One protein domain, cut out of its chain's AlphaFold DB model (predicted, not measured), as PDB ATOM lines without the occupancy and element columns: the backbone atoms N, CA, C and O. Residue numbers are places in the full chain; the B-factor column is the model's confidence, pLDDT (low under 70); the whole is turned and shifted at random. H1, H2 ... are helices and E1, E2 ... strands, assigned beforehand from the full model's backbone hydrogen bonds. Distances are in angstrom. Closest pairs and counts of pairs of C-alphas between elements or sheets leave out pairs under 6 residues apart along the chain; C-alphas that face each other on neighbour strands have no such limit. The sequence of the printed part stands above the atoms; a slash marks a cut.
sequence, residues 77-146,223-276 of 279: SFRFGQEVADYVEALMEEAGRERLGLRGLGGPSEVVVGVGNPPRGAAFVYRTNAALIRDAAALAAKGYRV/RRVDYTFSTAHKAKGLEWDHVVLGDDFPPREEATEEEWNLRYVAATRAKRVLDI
ATOM      1  N   SER A  77     -31.958 -42.843 -57.584       96.56
ATOM      2  CA  SER A  77     -30.785 -43.373 -56.892       96.56
ATOM      3  C   SER A  77     -30.334 -44.674 -57.538       96.56
ATOM      4  O   SER A  77     -31.041 -45.676 -57.504       96.56
ATOM      5  N   PHE A  78     -29.109 -44.705 -58.054       97.12
ATOM      6  CA  PHE A  78     -28.474 -45.934 -58.547       97.12
ATOM      7  C   PHE A  78     -27.766 -46.733 -57.440       97.12
ATOM      8  O   PHE A  78     -27.142 -47.755 -57.720       97.12
ATOM      9  N   ARG A  79     -27.828 -46.272 -56.181       96.69
ATOM     10  CA  ARG A  79     -27.136 -46.909 -55.050       96.69
ATOM     11  C   ARG A  79     -27.950 -48.032 -54.417       96.69
ATOM     12  O   ARG A  79     -27.386 -49.073 -54.091       96.69
ATOM     13  N   PHE A  80     -29.240 -47.789 -54.211       98.25
ATOM     14  CA  PHE A  80     -30.151 -48.663 -53.473       98.25
ATOM     15  C   PHE A  80     -31.466 -48.861 -54.228       98.25
ATOM     16  O   PHE A  80     -31.770 -48.138 -55.179       98.25
ATOM     17  N   GLY A  81     -32.228 -49.863 -53.802       98.38
ATOM     18  CA  GLY A  81     -33.538 -50.202 -54.341       98.38
ATOM     19  C   GLY A  81     -34.685 -49.415 -53.725       98.38
ATOM     20  O   GLY A  81     -34.502 -48.556 -52.861       98.38
ATOM     21  N   GLN A  82     -35.892 -49.720 -54.196       98.31
ATOM     22  CA  GLN A  82     -37.080 -48.940 -53.868       98.31
ATOM     23  C   GLN A  82     -37.425 -48.956 -52.371       98.31
ATOM     24  O   GLN A  82     -37.815 -47.924 -51.854       98.31
ATOM     25  N   GLU A  83     -37.203 -50.054 -51.647       98.44
ATOM     26  CA  GLU A  83     -37.560 -50.120 -50.219       98.44
ATOM     27  C   GLU A  83     -36.753 -49.133 -49.356       98.44
ATOM     28  O   GLU A  83     -37.301 -48.460 -48.485       98.44
ATOM     29  N   VAL A  84     -35.454 -48.978 -49.641       98.38
ATOM     30  CA  VAL A  84     -34.627 -47.954 -48.982       98.38
ATOM     31  C   VAL A  84     -35.054 -46.554 -49.428       98.38
ATOM     32  O   VAL A  84     -35.065 -45.640 -48.606       98.38
ATOM     33  N   ALA A  85     -35.432 -46.378 -50.701       98.25
ATOM     34  CA  ALA A  85     -35.949 -45.103 -51.198       98.25
ATOM     35  C   ALA A  85     -37.240 -44.687 -50.473       98.25
ATOM     36  O   ALA A  85     -37.326 -43.561 -49.995       98.25
ATOM     37  N   ASP A  86     -38.192 -45.608 -50.322       98.31
ATOM     38  CA  ASP A  86     -39.468 -45.379 -49.643       98.31
ATOM     39  C   ASP A  86     -39.259 -45.033 -48.164       98.31
ATOM     40  O   ASP A  86     -39.891 -44.112 -47.644       98.31
ATOM     41  N   TYR A  87     -38.327 -45.715 -47.489       98.00
ATOM     42  CA  TYR A  87     -37.973 -45.387 -46.108       98.00
ATOM     43  C   TYR A  87     -37.361 -43.988 -45.979       98.00
ATOM     44  O   TYR A  87     -37.723 -43.235 -45.076       98.00
ATOM     45  N   VAL A  88     -36.442 -43.623 -46.878       97.19
ATOM     46  CA  VAL A  88     -35.835 -42.285 -46.885       97.19
ATOM     47  C   VAL A  88     -36.884 -41.211 -47.185       97.19
ATOM     48  O   VAL A  88     -36.864 -40.164 -46.547       97.19
ATOM     49  N   GLU A  89     -37.818 -41.467 -48.099       96.44
ATOM     50  CA  GLU A  89     -38.927 -40.558 -48.396       96.44
ATOM     51  C   GLU A  89     -39.815 -40.347 -47.158       96.44
ATOM     52  O   GLU A  89     -40.072 -39.206 -46.784       96.44
ATOM     53  N   ALA A  90     -40.196 -41.425 -46.459       96.50
ATOM     54  CA  ALA A  90     -40.978 -41.346 -45.222       96.50
ATOM     55  C   ALA A  90     -40.233 -40.592 -44.104       96.50
ATOM     56  O   ALA A  90     -40.827 -39.788 -43.388       96.50
ATOM     57  N   LEU A  91     -38.919 -40.809 -43.985       95.19
ATOM     58  CA  LEU A  91     -38.060 -40.088 -43.044       95.19
ATOM     59  C   LEU A  91     -38.038 -38.577 -43.339       95.19
ATOM     60  O   LEU A  91     -37.997 -37.765 -42.418       95.19
ATOM     61  N   MET A  92     -38.046 -38.190 -44.617       94.75
ATOM     62  CA  MET A  92     -38.069 -36.783 -45.029       94.75
ATOM     63  C   MET A  92     -39.457 -36.154 -44.879       94.75
ATOM     64  O   MET A  92     -39.547 -34.997 -44.474       94.75
ATOM     65  N   GLU A  93     -40.528 -36.909 -45.120       95.31
ATOM     66  CA  GLU A  93     -41.902 -36.467 -44.859       95.31
ATOM     67  C   GLU A  93     -42.112 -36.158 -43.369       95.31
ATOM     68  O   GLU A  93     -42.628 -35.097 -43.020       95.31
ATOM     69  N   GLU A  94     -41.634 -37.030 -42.481       94.50
ATOM     70  CA  GLU A  94     -41.692 -36.815 -41.031       94.50
ATOM     71  C   GLU A  94     -40.887 -35.587 -40.581       94.50
ATOM     72  O   GLU A  94     -41.310 -34.853 -39.689       94.50
ATOM     73  N   ALA A  95     -39.764 -35.313 -41.246       93.19
ATOM     74  CA  ALA A  95     -38.974 -34.101 -41.051       93.19
ATOM     75  C   ALA A  95     -39.636 -32.830 -41.632       93.19
ATOM     76  O   ALA A  95     -39.024 -31.760 -41.620       93.19
ATOM     77  N   GLY A  96     -40.853 -32.929 -42.180       93.38
ATOM     78  CA  GLY A  96     -41.585 -31.814 -42.784       93.38
ATOM     79  C   GLY A  96     -40.973 -31.314 -44.094       93.38
ATOM     80  O   GLY A  96     -41.121 -30.136 -44.428       93.38
ATOM     81  N   ARG A  97     -40.236 -32.167 -44.818       91.19
ATOM     82  CA  ARG A  97     -39.606 -31.816 -46.098       91.19
ATOM     83  C   ARG A  97     -40.566 -31.994 -47.263       91.19
ATOM     84  O   ARG A  97     -41.507 -32.780 -47.216       91.19
ATOM     85  N   GLU A  98     -40.283 -31.268 -48.338       88.62
ATOM     86  CA  GLU A  98     -40.947 -31.496 -49.615       88.62
ATOM     87  C   GLU A  98     -40.640 -32.901 -50.138       88.62
ATOM     88  O   GLU A  98     -39.549 -33.440 -49.933       88.62
ATOM     89  N   ARG A  99     -41.616 -33.478 -50.843       90.88
ATOM     90  CA  ARG A  99     -41.494 -34.800 -51.452       90.88
ATOM     91  C   ARG A  99     -40.352 -34.799 -52.472       90.88
ATOM     92  O   ARG A  99     -40.397 -34.051 -53.447       90.88
ATOM     93  N   LEU A 100     -39.369 -35.673 -52.276       90.62
ATOM     94  CA  LEU A 100     -38.215 -35.838 -53.161       90.62
ATOM     95  C   LEU A 100     -38.594 -36.598 -54.435       90.62
ATOM     96  O   LEU A 100     -37.992 -36.396 -55.490       90.62
ATOM     97  N   GLY A 101     -39.599 -37.476 -54.339       94.44
ATOM     98  CA  GLY A 101     -40.003 -38.350 -55.438       94.44
ATOM     99  C   GLY A 101     -38.967 -39.435 -55.726       94.44
ATOM    100  O   GLY A 101     -38.835 -39.848 -56.881       94.44
ATOM    101  N   LEU A 102     -38.232 -39.859 -54.693       96.06
ATOM    102  CA  LEU A 102     -37.064 -40.725 -54.778       96.06
ATOM    103  C   LEU A 102     -37.423 -42.097 -55.377       96.06
ATOM    104  O   LEU A 102     -38.359 -42.774 -54.949       96.06
ATOM    105  N   ARG A 103     -36.651 -42.528 -56.376       97.75
ATOM    106  CA  ARG A 103     -36.785 -43.827 -57.047       97.75
ATOM    107  C   ARG A 103     -35.501 -44.628 -56.890       97.75
ATOM    108  O   ARG A 103     -34.429 -44.158 -57.266       97.75
ATOM    109  N   GLY A 104     -35.600 -45.838 -56.351       97.81
ATOM    110  CA  GLY A 104     -34.453 -46.722 -56.152       97.81
ATOM    111  C   GLY A 104     -34.209 -47.626 -57.358       97.81
ATOM    112  O   GLY A 104     -34.976 -48.554 -57.605       97.81
ATOM    113  N   LEU A 105     -33.126 -47.380 -58.095       97.81
ATOM    114  CA  LEU A 105     -32.704 -48.125 -59.289       97.81
ATOM    115  C   LEU A 105     -31.468 -49.013 -59.044       97.81
ATOM    116  O   LEU A 105     -31.000 -49.683 -59.962       97.81
ATOM    117  N   GLY A 106     -30.935 -49.048 -57.817       96.00
ATOM    118  CA  GLY A 106     -29.721 -49.789 -57.444       96.00
ATOM    119  C   GLY A 106     -29.874 -51.309 -57.298       96.00
ATOM    120  O   GLY A 106     -28.977 -51.966 -56.770       96.00
ATOM    121  N   GLY A 107     -30.991 -51.884 -57.753       95.44
ATOM    122  CA  GLY A 107     -31.341 -53.297 -57.564       95.44
ATOM    123  C   GLY A 107     -32.098 -53.563 -56.255       95.44
ATOM    124  O   GLY A 107     -32.465 -52.618 -55.566       95.44
ATOM    125  N   PRO A 108     -32.385 -54.832 -55.907       96.62
ATOM    126  CA  PRO A 108     -33.141 -55.160 -54.701       96.62
ATOM    127  C   PRO A 108     -32.424 -54.705 -53.426       96.62
ATOM    128  O   PRO A 108     -31.253 -55.033 -53.214       96.62
ATOM    129  N   SER A 109     -33.155 -53.994 -52.573       98.06
ATOM    130  CA  SER A 109     -32.714 -53.587 -51.243       98.06
ATOM    131  C   SER A 109     -33.828 -53.788 -50.229       98.06
ATOM    132  O   SER A 109     -34.985 -53.661 -50.612       98.06
ATOM    133  N   GLU A 110     -33.473 -53.989 -48.966       97.44
ATOM    134  CA  GLU A 110     -34.403 -54.250 -47.866       97.44
ATOM    135  C   GLU A 110     -34.158 -53.286 -46.697       97.44
ATOM    136  O   GLU A 110     -33.012 -52.920 -46.402       97.44
ATOM    137  N   VAL A 111     -35.231 -52.907 -46.006       97.88
ATOM    138  CA  VAL A 111     -35.197 -52.165 -44.746       97.88
ATOM    139  C   VAL A 111     -35.662 -53.106 -43.645       97.88
ATOM    140  O   VAL A 111     -36.811 -53.536 -43.596       97.88
ATOM    141  N   VAL A 112     -34.750 -53.452 -42.742       96.56
ATOM    142  CA  VAL A 112     -34.984 -54.500 -41.744       96.56
ATOM    143  C   VAL A 112     -34.889 -53.952 -40.330       96.56
ATOM    144  O   VAL A 112     -34.080 -53.078 -40.029       96.56
ATOM    145  N   VAL A 113     -35.666 -54.535 -39.426       94.69
ATOM    146  CA  VAL A 113     -35.466 -54.395 -37.979       94.69
ATOM    147  C   VAL A 113     -34.707 -55.641 -37.525       94.69
ATOM    148  O   VAL A 113     -35.302 -56.661 -37.173       94.69
ATOM    149  N   GLY A 114     -33.378 -55.617 -37.651       81.12
ATOM    150  CA  GLY A 114     -32.560 -56.810 -37.457       81.12
ATOM    151  C   GLY A 114     -32.456 -57.241 -35.992       81.12
ATOM    152  O   GLY A 114     -32.226 -56.426 -35.099       81.12
ATOM    153  N   VAL A 115     -32.523 -58.555 -35.744       67.94
ATOM    154  CA  VAL A 115     -32.193 -59.162 -34.446       67.94
ATOM    155  C   VAL A 115     -30.926 -60.004 -34.606       67.94
ATOM    156  O   VAL A 115     -30.902 -60.972 -35.362       67.94
ATOM    157  N   GLY A 116     -29.857 -59.642 -33.894       77.75
ATOM    158  CA  GLY A 116     -28.594 -60.388 -33.883       77.75
ATOM    159  C   GLY A 116     -27.426 -59.698 -34.594       77.75
ATOM    160  O   GLY A 116     -27.399 -58.473 -34.760       77.75
ATOM    161  N   ASN A 117     -26.413 -60.494 -34.952       83.38
ATOM    162  CA  ASN A 117     -25.176 -59.989 -35.548       83.38
ATOM    163  C   ASN A 117     -25.358 -59.766 -37.058       83.38
ATOM    164  O   ASN A 117     -25.744 -60.711 -37.751       83.38
ATOM    165  N   PRO A 118     -25.053 -58.567 -37.583       90.69
ATOM    166  CA  PRO A 118     -25.056 -58.326 -39.022       90.69
ATOM    167  C   PRO A 118     -23.958 -59.147 -39.728       90.69
ATOM    168  O   PRO A 118     -23.031 -59.638 -39.075       90.69
ATOM    169  N   PRO A 119     -24.029 -59.316 -41.061       93.31
ATOM    170  CA  PRO A 119     -23.013 -60.053 -41.808       93.31
ATOM    171  C   PRO A 119     -21.640 -59.366 -41.754       93.31
ATOM    172  O   PRO A 119     -21.535 -58.145 -41.624       93.31
ATOM    173  N   ARG A 120     -20.562 -60.150 -41.913       92.94
ATOM    174  CA  ARG A 120     -19.207 -59.589 -42.063       92.94
ATOM    175  C   ARG A 120     -19.160 -58.682 -43.295       92.94
ATOM    176  O   ARG A 120     -19.627 -59.068 -44.361       92.94
ATOM    177  N   GLY A 121     -18.548 -57.516 -43.145       93.31
ATOM    178  CA  GLY A 121     -18.533 -56.440 -44.134       93.31
ATOM    179  C   GLY A 121     -19.585 -55.358 -43.878       93.31
ATOM    180  O   GLY A 121     -19.539 -54.331 -44.548       93.31
ATOM    181  N   ALA A 122     -20.489 -55.545 -42.910       96.12
ATOM    182  CA  ALA A 122     -21.446 -54.510 -42.532       96.12
ATOM    183  C   ALA A 122     -20.756 -53.280 -41.926       96.12
ATOM    184  O   ALA A 122     -19.736 -53.384 -41.230       96.12
ATOM    185  N   ALA A 123     -21.353 -52.116 -42.170       97.44
ATOM    186  CA  ALA A 123     -20.966 -50.860 -41.555       97.44
ATOM    187  C   ALA A 123     -21.985 -50.421 -40.505       97.44
ATOM    188  O   ALA A 123     -23.186 -50.457 -40.745       97.44
ATOM    189  N   PHE A 124     -21.499 -49.962 -39.360       97.81
ATOM    190  CA  PHE A 124     -22.300 -49.340 -38.321       97.81
ATOM    191  C   PHE A 124     -22.122 -47.824 -38.392       97.81
ATOM    192  O   PHE A 124     -20.989 -47.324 -38.347       97.81
ATOM    193  N   VAL A 125     -23.230 -47.095 -38.513       98.25
ATOM    194  CA  VAL A 125     -23.235 -45.637 -38.673       98.25
ATOM    195  C   VAL A 125     -23.847 -44.976 -37.442       98.25
ATOM    196  O   VAL A 125     -25.016 -45.180 -37.136       98.25
ATOM    197  N   TYR A 126     -23.047 -44.160 -36.758       97.06
ATOM    198  CA  TYR A 126     -23.386 -43.513 -35.487       97.06
ATOM    199  C   TYR A 126     -23.514 -41.998 -35.616       97.06
ATOM    200  O   TYR A 126     -22.942 -41.368 -36.514       97.06
ATOM    201  N   ARG A 127     -24.182 -41.377 -34.649       94.06
ATOM    202  CA  ARG A 127     -24.213 -39.923 -34.507       94.06
ATOM    203  C   ARG A 127     -22.930 -39.372 -33.879       94.06
ATOM    204  O   ARG A 127     -22.460 -38.295 -34.267       94.06
ATOM    205  N   THR A 128     -22.351 -40.090 -32.921       90.19
ATOM    206  CA  THR A 128     -21.255 -39.632 -32.058       90.19
ATOM    207  C   THR A 128     -20.063 -40.589 -32.063       90.19
ATOM    208  O   THR A 128     -20.196 -41.804 -32.199       90.19
ATOM    209  N   ASN A 129     -18.862 -40.046 -31.834       88.69
ATOM    210  CA  ASN A 129     -17.661 -40.869 -31.653       88.69
ATOM    211  C   ASN A 129     -17.730 -41.732 -30.378       88.69
ATOM    212  O   ASN A 129     -17.114 -42.790 -30.329       88.69
ATOM    213  N   ALA A 130     -18.449 -41.293 -29.340       86.25
ATOM    214  CA  ALA A 130     -18.511 -42.007 -28.067       86.25
ATOM    215  C   ALA A 130     -19.280 -43.333 -28.185       86.25
ATOM    216  O   ALA A 130     -18.766 -44.365 -27.751       86.25
ATOM    217  N   ALA A 131     -20.468 -43.319 -28.803       91.06
ATOM    218  CA  ALA A 131     -21.243 -44.537 -29.055       91.06
ATOM    219  C   ALA A 131     -20.521 -45.469 -30.039       91.06
ATOM    220  O   ALA A 131     -20.394 -46.667 -29.787       91.06
ATOM    221  N   LEU A 132     -19.926 -44.890 -31.088       94.25
ATOM    222  CA  LEU A 132     -19.083 -45.617 -32.030       94.25
ATOM    223  C   LEU A 132     -17.951 -46.369 -31.319       94.25
ATOM    224  O   LEU A 132     -17.785 -47.569 -31.524       94.25
ATOM    225  N   ILE A 133     -17.165 -45.683 -30.481       92.31
ATOM    226  CA  ILE A 133     -16.030 -46.286 -29.767       92.31
ATOM    227  C   ILE A 133     -16.512 -47.368 -28.797       92.31
ATOM    228  O   ILE A 133     -15.860 -48.407 -28.701       92.31
ATOM    229  N   ARG A 134     -17.646 -47.159 -28.109       91.31
ATOM    230  CA  ARG A 134     -18.274 -48.164 -27.233       91.31
ATOM    231  C   ARG A 134     -18.500 -49.478 -27.971       91.31
ATOM    232  O   ARG A 134     -17.992 -50.515 -27.539       91.31
ATOM    233  N   ASP A 135     -19.226 -49.428 -29.078       93.62
ATOM    234  CA  ASP A 135     -19.664 -50.638 -29.773       93.62
ATOM    235  C   ASP A 135     -18.530 -51.277 -30.572       93.62
ATOM    236  O   ASP A 135     -18.348 -52.499 -30.530       93.62
ATOM    237  N   ALA A 136     -17.689 -50.459 -31.211       94.44
ATOM    238  CA  ALA A 136     -16.503 -50.940 -31.905       94.44
ATOM    239  C   ALA A 136     -15.558 -51.668 -30.938       94.44
ATOM    240  O   ALA A 136     -15.076 -52.760 -31.247       94.44
ATOM    241  N   ALA A 137     -15.303 -51.101 -29.751       92.19
ATOM    242  CA  ALA A 137     -14.429 -51.721 -28.760       92.19
ATOM    243  C   ALA A 137     -15.039 -53.011 -28.197       92.19
ATOM    244  O   ALA A 137     -14.311 -53.978 -27.974       92.19
ATOM    245  N   ALA A 138     -16.364 -53.062 -28.020       91.25
ATOM    246  CA  ALA A 138     -17.060 -54.270 -27.591       91.25
ATOM    247  C   ALA A 138     -16.930 -55.412 -28.615       91.25
ATOM    248  O   ALA A 138     -16.703 -56.559 -28.226       91.25
ATOM    249  N   LEU A 139     -17.026 -55.125 -29.920       92.44
ATOM    250  CA  LEU A 139     -16.785 -56.131 -30.962       92.44
ATOM    251  C   LEU A 139     -15.301 -56.508 -31.071       92.44
ATOM    252  O   LEU A 139     -14.986 -57.693 -31.182       92.44
ATOM    253  N   ALA A 140     -14.388 -55.544 -30.955       90.88
ATOM    254  CA  ALA A 140     -12.952 -55.819 -30.927       90.88
ATOM    255  C   ALA A 140     -12.567 -56.743 -29.758       90.88
ATOM    256  O   ALA A 140     -11.803 -57.688 -29.939       90.88
ATOM    257  N   ALA A 141     -13.147 -56.526 -28.572       88.06
ATOM    258  CA  ALA A 141     -12.938 -57.373 -27.396       88.06
ATOM    259  C   ALA A 141     -13.464 -58.808 -27.584       88.06
ATOM    260  O   ALA A 141     -12.929 -59.739 -26.990       88.06
ATOM    261  N   LYS A 142     -14.474 -59.002 -28.443       89.94
ATOM    262  CA  LYS A 142     -14.975 -60.324 -28.863       89.94
ATOM    263  C   LYS A 142     -14.125 -60.973 -29.969       89.94
ATOM    264  O   LYS A 142     -14.477 -62.047 -30.446       89.94
ATOM    265  N   GLY A 143     -13.031 -60.336 -30.392       89.00
ATOM    266  CA  GLY A 143     -12.114 -60.850 -31.411       89.00
ATOM    267  C   GLY A 143     -12.477 -60.487 -32.854       89.00
ATOM    268  O   GLY A 143     -11.850 -61.007 -33.775       89.00
ATOM    269  N   TYR A 144     -13.459 -59.607 -33.080       91.31
ATOM    270  CA  TYR A 144     -13.752 -59.109 -34.426       91.31
ATOM    271  C   TYR A 144     -12.721 -58.068 -34.872       91.31
ATOM    272  O   TYR A 144     -12.294 -57.212 -34.091       91.31
ATOM    273  N   ARG A 145     -12.356 -58.105 -36.156       91.06
ATOM    274  CA  ARG A 145     -11.520 -57.073 -36.778       91.06
ATOM    275  C   ARG A 145     -12.397 -55.893 -37.158       91.06
ATOM    276  O   ARG A 145     -13.262 -56.023 -38.025       91.06
ATOM    277  N   VAL A 146     -12.183 -54.764 -36.502       93.06
ATOM    278  CA  VAL A 146     -12.994 -53.560 -36.681       93.06
ATOM    279  C   VAL A 146     -12.152 -52.450 -37.282       93.06
ATOM    280  O   VAL A 146     -11.001 -52.243 -36.896       93.06
ATOM    281  N   ARG A 223      -5.359 -57.074 -43.466       66.94
ATOM    282  CA  ARG A 223      -6.366 -57.408 -44.505       66.94
ATOM    283  C   ARG A 223      -7.668 -58.068 -43.988       66.94
ATOM    284  O   ARG A 223      -7.640 -59.004 -43.188       66.94
ATOM    285  N   ARG A 224      -8.768 -57.634 -44.630       76.69
ATOM    286  CA  ARG A 224     -10.204 -57.977 -44.498       76.69
ATOM    287  C   ARG A 224     -10.802 -57.636 -43.128       76.69
ATOM    288  O   ARG A 224     -10.677 -58.409 -42.185       76.69
ATOM    289  N   VAL A 225     -11.469 -56.487 -43.064       88.31
ATOM    290  CA  VAL A 225     -12.244 -56.021 -41.907       88.31
ATOM    291  C   VAL A 225     -13.526 -56.838 -41.775       88.31
ATOM    292  O   VAL A 225     -14.123 -57.234 -42.778       88.31
ATOM    293  N   ASP A 226     -13.925 -57.130 -40.542       93.25
ATOM    294  CA  ASP A 226     -15.181 -57.828 -40.273       93.25
ATOM    295  C   ASP A 226     -16.332 -56.836 -40.157       93.25
ATOM    296  O   ASP A 226     -17.411 -57.124 -40.660       93.25
ATOM    297  N   TYR A 227     -16.087 -55.666 -39.562       95.62
ATOM    298  CA  TYR A 227     -17.065 -54.588 -39.451       95.62
ATOM    299  C   TYR A 227     -16.405 -53.221 -39.604       95.62
ATOM    300  O   TYR A 227     -15.297 -52.996 -39.111       95.62
ATOM    301  N   THR A 228     -17.123 -52.306 -40.249       96.12
ATOM    302  CA  THR A 228     -16.722 -50.901 -40.377       96.12
ATOM    303  C   THR A 228     -17.556 -50.047 -39.435       96.12
ATOM    304  O   THR A 228     -18.744 -50.286 -39.262       96.12
ATOM    305  N   PHE A 229     -16.952 -49.041 -38.823       97.12
ATOM    306  CA  PHE A 229     -17.594 -48.120 -37.899       97.12
ATOM    307  C   PHE A 229     -17.358 -46.696 -38.381       97.12
ATOM    308  O   PHE A 229     -16.218 -46.284 -38.594       97.12
ATOM    309  N   SER A 230     -18.422 -45.920 -38.541       97.00
ATOM    310  CA  SER A 230     -18.322 -44.526 -38.966       97.00
ATOM    311  C   SER A 230     -19.327 -43.665 -38.227       97.00
ATOM    312  O   SER A 230     -20.397 -44.125 -37.844       97.00
ATOM    313  N   THR A 231     -19.013 -42.386 -38.050       96.12
ATOM    314  CA  THR A 231     -20.071 -41.410 -37.792       96.12
ATOM    315  C   THR A 231     -20.776 -41.075 -39.107       96.12
ATOM    316  O   THR A 231     -20.155 -41.182 -40.167       96.12
ATOM    317  N   ALA A 232     -22.031 -40.620 -39.068       96.62
ATOM    318  CA  ALA A 232     -22.750 -40.158 -40.263       96.62
ATOM    319  C   ALA A 232     -21.952 -39.080 -41.029       96.62
ATOM    320  O   ALA A 232     -21.812 -39.149 -42.246       96.62
ATOM    321  N   HIS A 233     -21.285 -38.177 -40.299       93.44
ATOM    322  CA  HIS A 233     -20.379 -37.165 -40.853       93.44
ATOM    323  C   HIS A 233     -19.226 -37.730 -41.680       93.44
ATOM    324  O   HIS A 233     -18.871 -37.155 -42.704       93.44
ATOM    325  N   LYS A 234     -18.598 -38.815 -41.215       94.56
ATOM    326  CA  LYS A 234     -17.488 -39.461 -41.929       94.56
ATOM    327  C   LYS A 234     -17.970 -40.475 -42.967       94.56
ATOM    328  O   LYS A 234     -17.194 -40.867 -43.827       94.56
ATOM    329  N   ALA A 235     -19.231 -40.895 -42.875       96.12
ATOM    330  CA  ALA A 235     -19.849 -41.824 -43.808       96.12
ATOM    331  C   ALA A 235     -20.318 -41.131 -45.095       96.12
ATOM    332  O   ALA A 235     -20.547 -41.809 -46.095       96.12
ATOM    333  N   LYS A 236     -20.467 -39.797 -45.094       93.31
ATOM    334  CA  LYS A 236     -20.788 -39.028 -46.301       93.31
ATOM    335  C   LYS A 236     -19.771 -39.339 -47.410       93.31
ATOM    336  O   LYS A 236     -18.567 -39.324 -47.179       93.31
ATOM    337  N   GLY A 237     -20.280 -39.665 -48.597       91.81
ATOM    338  CA  GLY A 237     -19.477 -40.093 -49.752       91.81
ATOM    339  C   GLY A 237     -19.060 -41.572 -49.754       91.81
ATOM    340  O   GLY A 237     -18.535 -42.044 -50.756       91.81
ATOM    341  N   LEU A 238     -19.320 -42.320 -48.679       96.25
ATOM    342  CA  LEU A 238     -19.086 -43.765 -48.605       96.25
ATOM    343  C   LEU A 238     -20.392 -44.546 -48.807       96.25
ATOM    344  O   LEU A 238     -21.483 -43.971 -48.761       96.25
ATOM    345  N   GLU A 239     -20.280 -45.853 -49.038       97.06
ATOM    346  CA  GLU A 239     -21.415 -46.767 -49.190       97.06
ATOM    347  C   GLU A 239     -21.032 -48.212 -48.836       97.06
ATOM    348  O   GLU A 239     -19.882 -48.619 -49.013       97.06
ATOM    349  N   TRP A 240     -22.006 -48.986 -48.346       97.69
ATOM    350  CA  TRP A 240     -21.830 -50.390 -47.965       97.69
ATOM    351  C   TRP A 240     -23.054 -51.222 -48.339       97.69
ATOM    352  O   TRP A 240     -24.183 -50.734 -48.316       97.69
ATOM    353  N   ASP A 241     -22.844 -52.509 -48.623       97.44
ATOM    354  CA  ASP A 241     -23.950 -53.431 -48.907       97.44
ATOM    355  C   ASP A 241     -24.925 -53.528 -47.729       97.44
ATOM    356  O   ASP A 241     -26.134 -53.507 -47.935       97.44
ATOM    357  N   HIS A 242     -24.401 -53.559 -46.501       97.62
ATOM    358  CA  HIS A 242     -25.186 -53.623 -45.272       97.62
ATOM    359  C   HIS A 242     -24.802 -52.469 -44.346       97.62
ATOM    360  O   HIS A 242     -23.636 -52.352 -43.957       97.62
ATOM    361  N   VAL A 243     -25.783 -51.651 -43.966       98.12
ATOM    362  CA  VAL A 243     -25.620 -50.563 -42.996       98.12
ATOM    363  C   VAL A 243     -26.524 -50.812 -41.800       98.12
ATOM    364  O   VAL A 243     -27.705 -51.088 -41.969       98.12
ATOM    365  N   VAL A 244     -25.968 -50.691 -40.598       98.06
ATOM    366  CA  VAL A 244     -26.691 -50.738 -39.325       98.06
ATOM    367  C   VAL A 244     -26.653 -49.356 -38.694       98.06
ATOM    368  O   VAL A 244     -25.575 -48.788 -38.497       98.06
ATOM    369  N   LEU A 245     -27.821 -48.806 -38.380       97.25
ATOM    370  CA  LEU A 245     -27.923 -47.492 -37.755       97.25
ATOM    371  C   LEU A 245     -27.748 -47.603 -36.238       97.25
ATOM    372  O   LEU A 245     -28.351 -48.462 -35.596       97.25
ATOM    373  N   GLY A 246     -26.900 -46.743 -35.674       95.31
ATOM    374  CA  GLY A 246     -26.630 -46.671 -34.240       95.31
ATOM    375  C   GLY A 246     -27.812 -46.144 -33.421       95.31
ATOM    376  O   GLY A 246     -28.718 -45.495 -33.945       95.31
ATOM    377  N   ASP A 247     -27.763 -46.401 -32.114       93.62
ATOM    378  CA  ASP A 247     -28.775 -46.036 -31.111       93.62
ATOM    379  C   ASP A 247     -28.618 -44.618 -30.537       93.62
ATOM    380  O   ASP A 247     -29.338 -44.232 -29.620       93.62
ATOM    381  N   ASP A 248     -27.657 -43.841 -31.038       94.12
ATOM    382  CA  ASP A 248     -27.216 -42.591 -30.417       94.12
ATOM    383  C   ASP A 248     -27.682 -41.320 -31.140       94.12
ATOM    384  O   ASP A 248     -27.229 -40.219 -30.815       94.12
ATOM    385  N   PHE A 249     -28.581 -41.459 -32.115       94.25
ATOM    386  CA  PHE A 249     -29.271 -40.321 -32.717       94.25
ATOM    387  C   PHE A 249     -30.324 -39.771 -31.742       94.25
ATOM    388  O   PHE A 249     -30.983 -40.557 -31.059       94.25
ATOM    389  N   PRO A 250     -30.508 -38.441 -31.663       92.00
ATOM    390  CA  PRO A 250     -31.500 -37.851 -30.768       92.00
ATOM    391  C   PRO A 250     -32.923 -38.297 -31.141       92.00
ATOM    392  O   PRO A 250     -33.166 -38.579 -32.321       92.00
ATOM    393  N   PRO A 251     -33.863 -38.343 -30.177       92.12
ATOM    394  CA  PRO A 251     -35.278 -38.591 -30.458       92.12
ATOM    395  C   PRO A 251     -35.796 -37.694 -31.585       92.12
ATOM    396  O   PRO A 251     -35.331 -36.562 -31.742       92.12
ATOM    397  N   ARG A 252     -36.737 -38.198 -32.391       90.69
ATOM    398  CA  ARG A 252     -37.213 -37.495 -33.596       90.69
ATOM    399  C   ARG A 252     -37.878 -36.159 -33.249       90.69
ATOM    400  O   ARG A 252     -37.734 -35.192 -33.985       90.69
ATOM    401  N   GLU A 253     -38.506 -36.079 -32.083       90.25
ATOM    402  CA  GLU A 253     -39.165 -34.887 -31.542       90.25
ATOM    403  C   GLU A 253     -38.173 -33.786 -31.131       90.25
ATOM    404  O   GLU A 253     -38.538 -32.614 -31.056       90.25
ATOM    405  N   GLU A 254     -36.918 -34.154 -30.868       90.69
ATOM    406  CA  GLU A 254     -35.834 -33.246 -30.475       90.69
ATOM    407  C   GLU A 254     -34.836 -33.002 -31.623       90.69
ATOM    408  O   GLU A 254     -33.841 -32.291 -31.454       90.69
ATOM    409  N   ALA A 255     -35.069 -33.608 -32.792       90.56
ATOM    410  CA  ALA A 255     -34.152 -33.555 -33.917       90.56
ATOM    411  C   ALA A 255     -34.163 -32.167 -34.571       90.56
ATOM    412  O   ALA A 255     -35.188 -31.668 -35.037       90.56
ATOM    413  N   THR A 256     -32.986 -31.548 -34.642       92.12
ATOM    414  CA  THR A 256     -32.787 -30.332 -35.432       92.12
ATOM    415  C   THR A 256     -32.738 -30.658 -36.926       92.12
ATOM    416  O   THR A 256     -32.598 -31.810 -37.337       92.12
ATOM    417  N   GLU A 257     -32.762 -29.618 -37.756       89.69
ATOM    418  CA  GLU A 257     -32.564 -29.712 -39.207       89.69
ATOM    419  C   GLU A 257     -31.307 -30.514 -39.594       89.69
ATOM    420  O   GLU A 257     -31.340 -31.350 -40.497       89.69
ATOM    421  N   GLU A 258     -30.196 -30.285 -38.887       90.31
ATOM    422  CA  GLU A 258     -28.931 -30.991 -39.116       90.31
ATOM    423  C   GLU A 258     -29.026 -32.463 -38.695       90.31
ATOM    424  O   GLU A 258     -28.466 -33.328 -39.366       90.31
ATOM    425  N   GLU A 259     -29.770 -32.778 -37.632       93.25
ATOM    426  CA  GLU A 259     -29.993 -34.163 -37.205       93.25
ATOM    427  C   GLU A 259     -30.816 -34.944 -38.234       93.25
ATOM    428  O   GLU A 259     -30.470 -36.083 -38.547       93.25
ATOM    429  N   TRP A 260     -31.835 -34.328 -38.841       95.38
ATOM    430  CA  TRP A 260     -32.572 -34.936 -39.953       95.38
ATOM    431  C   TRP A 260     -31.685 -35.191 -41.174       95.38
ATOM    432  O   TRP A 260     -31.729 -36.280 -41.751       95.38
ATOM    433  N   ASN A 261     -30.813 -34.244 -41.525       95.50
ATOM    434  CA  ASN A 261     -29.842 -34.429 -42.606       95.50
ATOM    435  C   ASN A 261     -28.829 -35.540 -42.287       95.50
ATOM    436  O   ASN A 261     -28.489 -36.352 -43.147       95.50
ATOM    437  N   LEU A 262     -28.362 -35.639 -41.040       96.06
ATOM    438  CA  LEU A 262     -27.496 -36.738 -40.609       96.06
ATOM    439  C   LEU A 262     -28.209 -38.083 -40.702       96.06
ATOM    440  O   LEU A 262     -27.583 -39.075 -41.088       96.06
ATOM    441  N   ARG A 263     -29.508 -38.115 -40.389       96.94
ATOM    442  CA  ARG A 263     -30.317 -39.321 -40.521       96.94
ATOM    443  C   ARG A 263     -30.458 -39.746 -41.988       96.94
ATOM    444  O   ARG A 263     -30.186 -40.901 -42.319       96.94
ATOM    445  N   TYR A 264     -30.773 -38.797 -42.869       97.12
ATOM    446  CA  TYR A 264     -30.799 -38.990 -44.322       97.12
ATOM    447  C   TYR A 264     -29.457 -39.518 -44.850       97.12
ATOM    448  O   TYR A 264     -29.398 -40.528 -45.557       97.12
ATOM    449  N   VAL A 265     -28.347 -38.880 -44.461       97.56
ATOM    450  CA  VAL A 265     -27.002 -39.307 -44.859       97.56
ATOM    451  C   VAL A 265     -26.745 -40.735 -44.403       97.56
ATOM    452  O   VAL A 265     -26.302 -41.528 -45.225       97.56
ATOM    453  N   ALA A 266     -27.045 -41.078 -43.148       98.00
ATOM    454  CA  ALA A 266     -26.811 -42.414 -42.605       98.00
ATOM    455  C   ALA A 266     -27.624 -43.499 -43.333       98.00
ATOM    456  O   ALA A 266     -27.045 -44.501 -43.758       98.00
ATOM    457  N   ALA A 267     -28.926 -43.276 -43.543       97.56
ATOM    458  CA  ALA A 267     -29.805 -44.217 -44.240       97.56
ATOM    459  C   ALA A 267     -29.367 -44.454 -45.695       97.56
ATOM    460  O   ALA A 267     -29.258 -45.591 -46.153       97.56
ATOM    461  N   THR A 268     -29.003 -43.386 -46.406       97.31
ATOM    462  CA  THR A 268     -28.616 -43.450 -47.825       97.31
ATOM    463  C   THR A 268     -27.240 -44.073 -48.077       97.31
ATOM    464  O   THR A 268     -26.805 -44.112 -49.230       97.31
ATOM    465  N   ARG A 269     -26.516 -44.538 -47.047       97.69
ATOM    466  CA  ARG A 269     -25.241 -45.262 -47.231       97.69
ATOM    467  C   ARG A 269     -25.440 -46.743 -47.561       97.69
ATOM    468  O   ARG A 269     -24.492 -47.381 -48.020       97.69
ATOM    469  N   ALA A 270     -26.628 -47.290 -47.301       98.12
ATOM    470  CA  ALA A 270     -26.954 -48.678 -47.600       98.12
ATOM    471  C   ALA A 270     -27.124 -48.886 -49.109       98.12
ATOM    472  O   ALA A 270     -27.737 -48.057 -49.777       98.12
ATOM    473  N   LYS A 271     -26.617 -50.006 -49.635       98.12
ATOM    474  CA  LYS A 271     -26.891 -50.455 -51.011       98.12
ATOM    475  C   LYS A 271     -27.936 -51.565 -51.058       98.12
ATOM    476  O   LYS A 271     -28.814 -51.539 -51.913       98.12
ATOM    477  N   ARG A 272     -27.839 -52.542 -50.146       97.75
ATOM    478  CA  ARG A 272     -28.675 -53.754 -50.154       97.75
ATOM    479  C   ARG A 272     -29.525 -53.908 -48.902       97.75
ATOM    480  O   ARG A 272     -30.671 -54.296 -49.025       97.75
ATOM    481  N   VAL A 273     -28.992 -53.630 -47.718       97.88
ATOM    482  CA  VAL A 273     -29.755 -53.746 -46.468       97.88
ATOM    483  C   VAL A 273     -29.500 -52.534 -45.591       97.88
ATOM    484  O   VAL A 273     -28.350 -52.241 -45.252       97.88
ATOM    485  N   LEU A 274     -30.583 -51.870 -45.204       98.25
ATOM    486  CA  LEU A 274     -30.595 -50.855 -44.165       98.25
ATOM    487  C   LEU A 274     -31.238 -51.446 -42.908       98.25
ATOM    488  O   LEU A 274     -32.426 -51.748 -42.888       98.25
ATOM    489  N   ASP A 275     -30.449 -51.623 -41.856       97.81
ATOM    490  CA  ASP A 275     -30.917 -52.134 -40.573       97.81
ATOM    491  C   ASP A 275     -31.208 -50.975 -39.613       97.81
ATOM    492  O   ASP A 275     -30.299 -50.281 -39.140       97.81
ATOM    493  N   ILE A 276     -32.498 -50.786 -39.342       96.44
ATOM    494  CA  ILE A 276     -33.082 -49.697 -38.552       96.44
ATOM    495  C   ILE A 276     -33.444 -50.143 -37.129       96.44
ATOM    496  O   ILE A 276     -34.303 -49.545 -36.498       96.44
TER     497      ILE A 276
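This is residues 77 to 146 and 223 to 276 of the 279 residues of the protein "DNA helicase" of Thermus caliditerrae (UniProt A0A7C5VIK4). A strongly twisted sheet of five strands makes the middle of three layers: H1 and H4 lie side by side over one face, and H2 covers the opposite face along E2 and E3. Short H3 packs on H4, and residues 95 to 109, with no named element, lead from H1 back to E1. The printed part has 124 residues with four named helices and five named strands, in the order H1 E1 E2 H2 E3 H3 E4 H4 E5, mixed in class. The sheet's order is E1 E5 E4 E2 E3, all parallel; the whole is compact, with a radius of gyration of the C-alphas of 14.3 A and spans of 44 by 34 by 26 A.

Go first to H1, residues 82 to 94, which is on the sheet of E1, residues 110 to 112, E5, residues 270 to 275, E4, residues 240 to 245, E2, residues 123 to 126, and E3, residues 227 to 231. Its height over the sheet is 11.2 A, and its closest C-alphas with E1 are those of Glu 83 and Glu 110, 5.7 A apart. Look for backbone pairs within hydrogen-bond range at N 110 and O 272 between E1 and E5, 2.8 A, N 275 and O 243 between E5 and E4, 2.8 A, N 244 and O 123 between E4 and E2, 2.8 A, and N 124 and O 228 between E2 and E3, 2.8 A. H2, residues 129 to 141, is on the opposite face from H1 and runs along the strands, at 3 degrees to E3 on the local plane; its closest C-alphas with E3 are Leu 132 and Phe 229, 6.6 A. E3, H3, residues 232 to 235, and E4 form a split strand-helix-strand unit, two parallel strands joined through a helix with E2 between them, its crossover right-handed. H4, residues 257 to 267, touches H3, closest at C-alphas Ala 232 and Ala 266, 5.2 A. H4 also touches H1, closest at C-alphas Val 88 and Tyr 264, 6.5 A, at a shallow tilt of 11 degrees, opposite ways. E4, H4 and E5 form a strand-helix-strand unit of neighbour strands, also right-handed in its crossover. Every O i to N i+4 pair is within hydrogen-bond range in H1, H2 and H4; H3 is too short for one.

Find C-alpha 82 at (-37.080, -48.940, -53.868); from there H1 runs 18.3 A. H2 spans 17.7 A, E3 13.6 A, E4 12.2 A and H4 15.6 A. E5 ends at C-alpha 275, (-30.917, -52.134, -40.573).

The farthest C-alphas, Glu 98 and Gly 143, are 45.0 A apart. Residues 147 to 222 are not printed, and C-alphas 146 and 223 are 11.0 A apart across the cut. The links H1 to E1 and E4 to H4 are long. Residues 115 and 223 have pLDDT under 70.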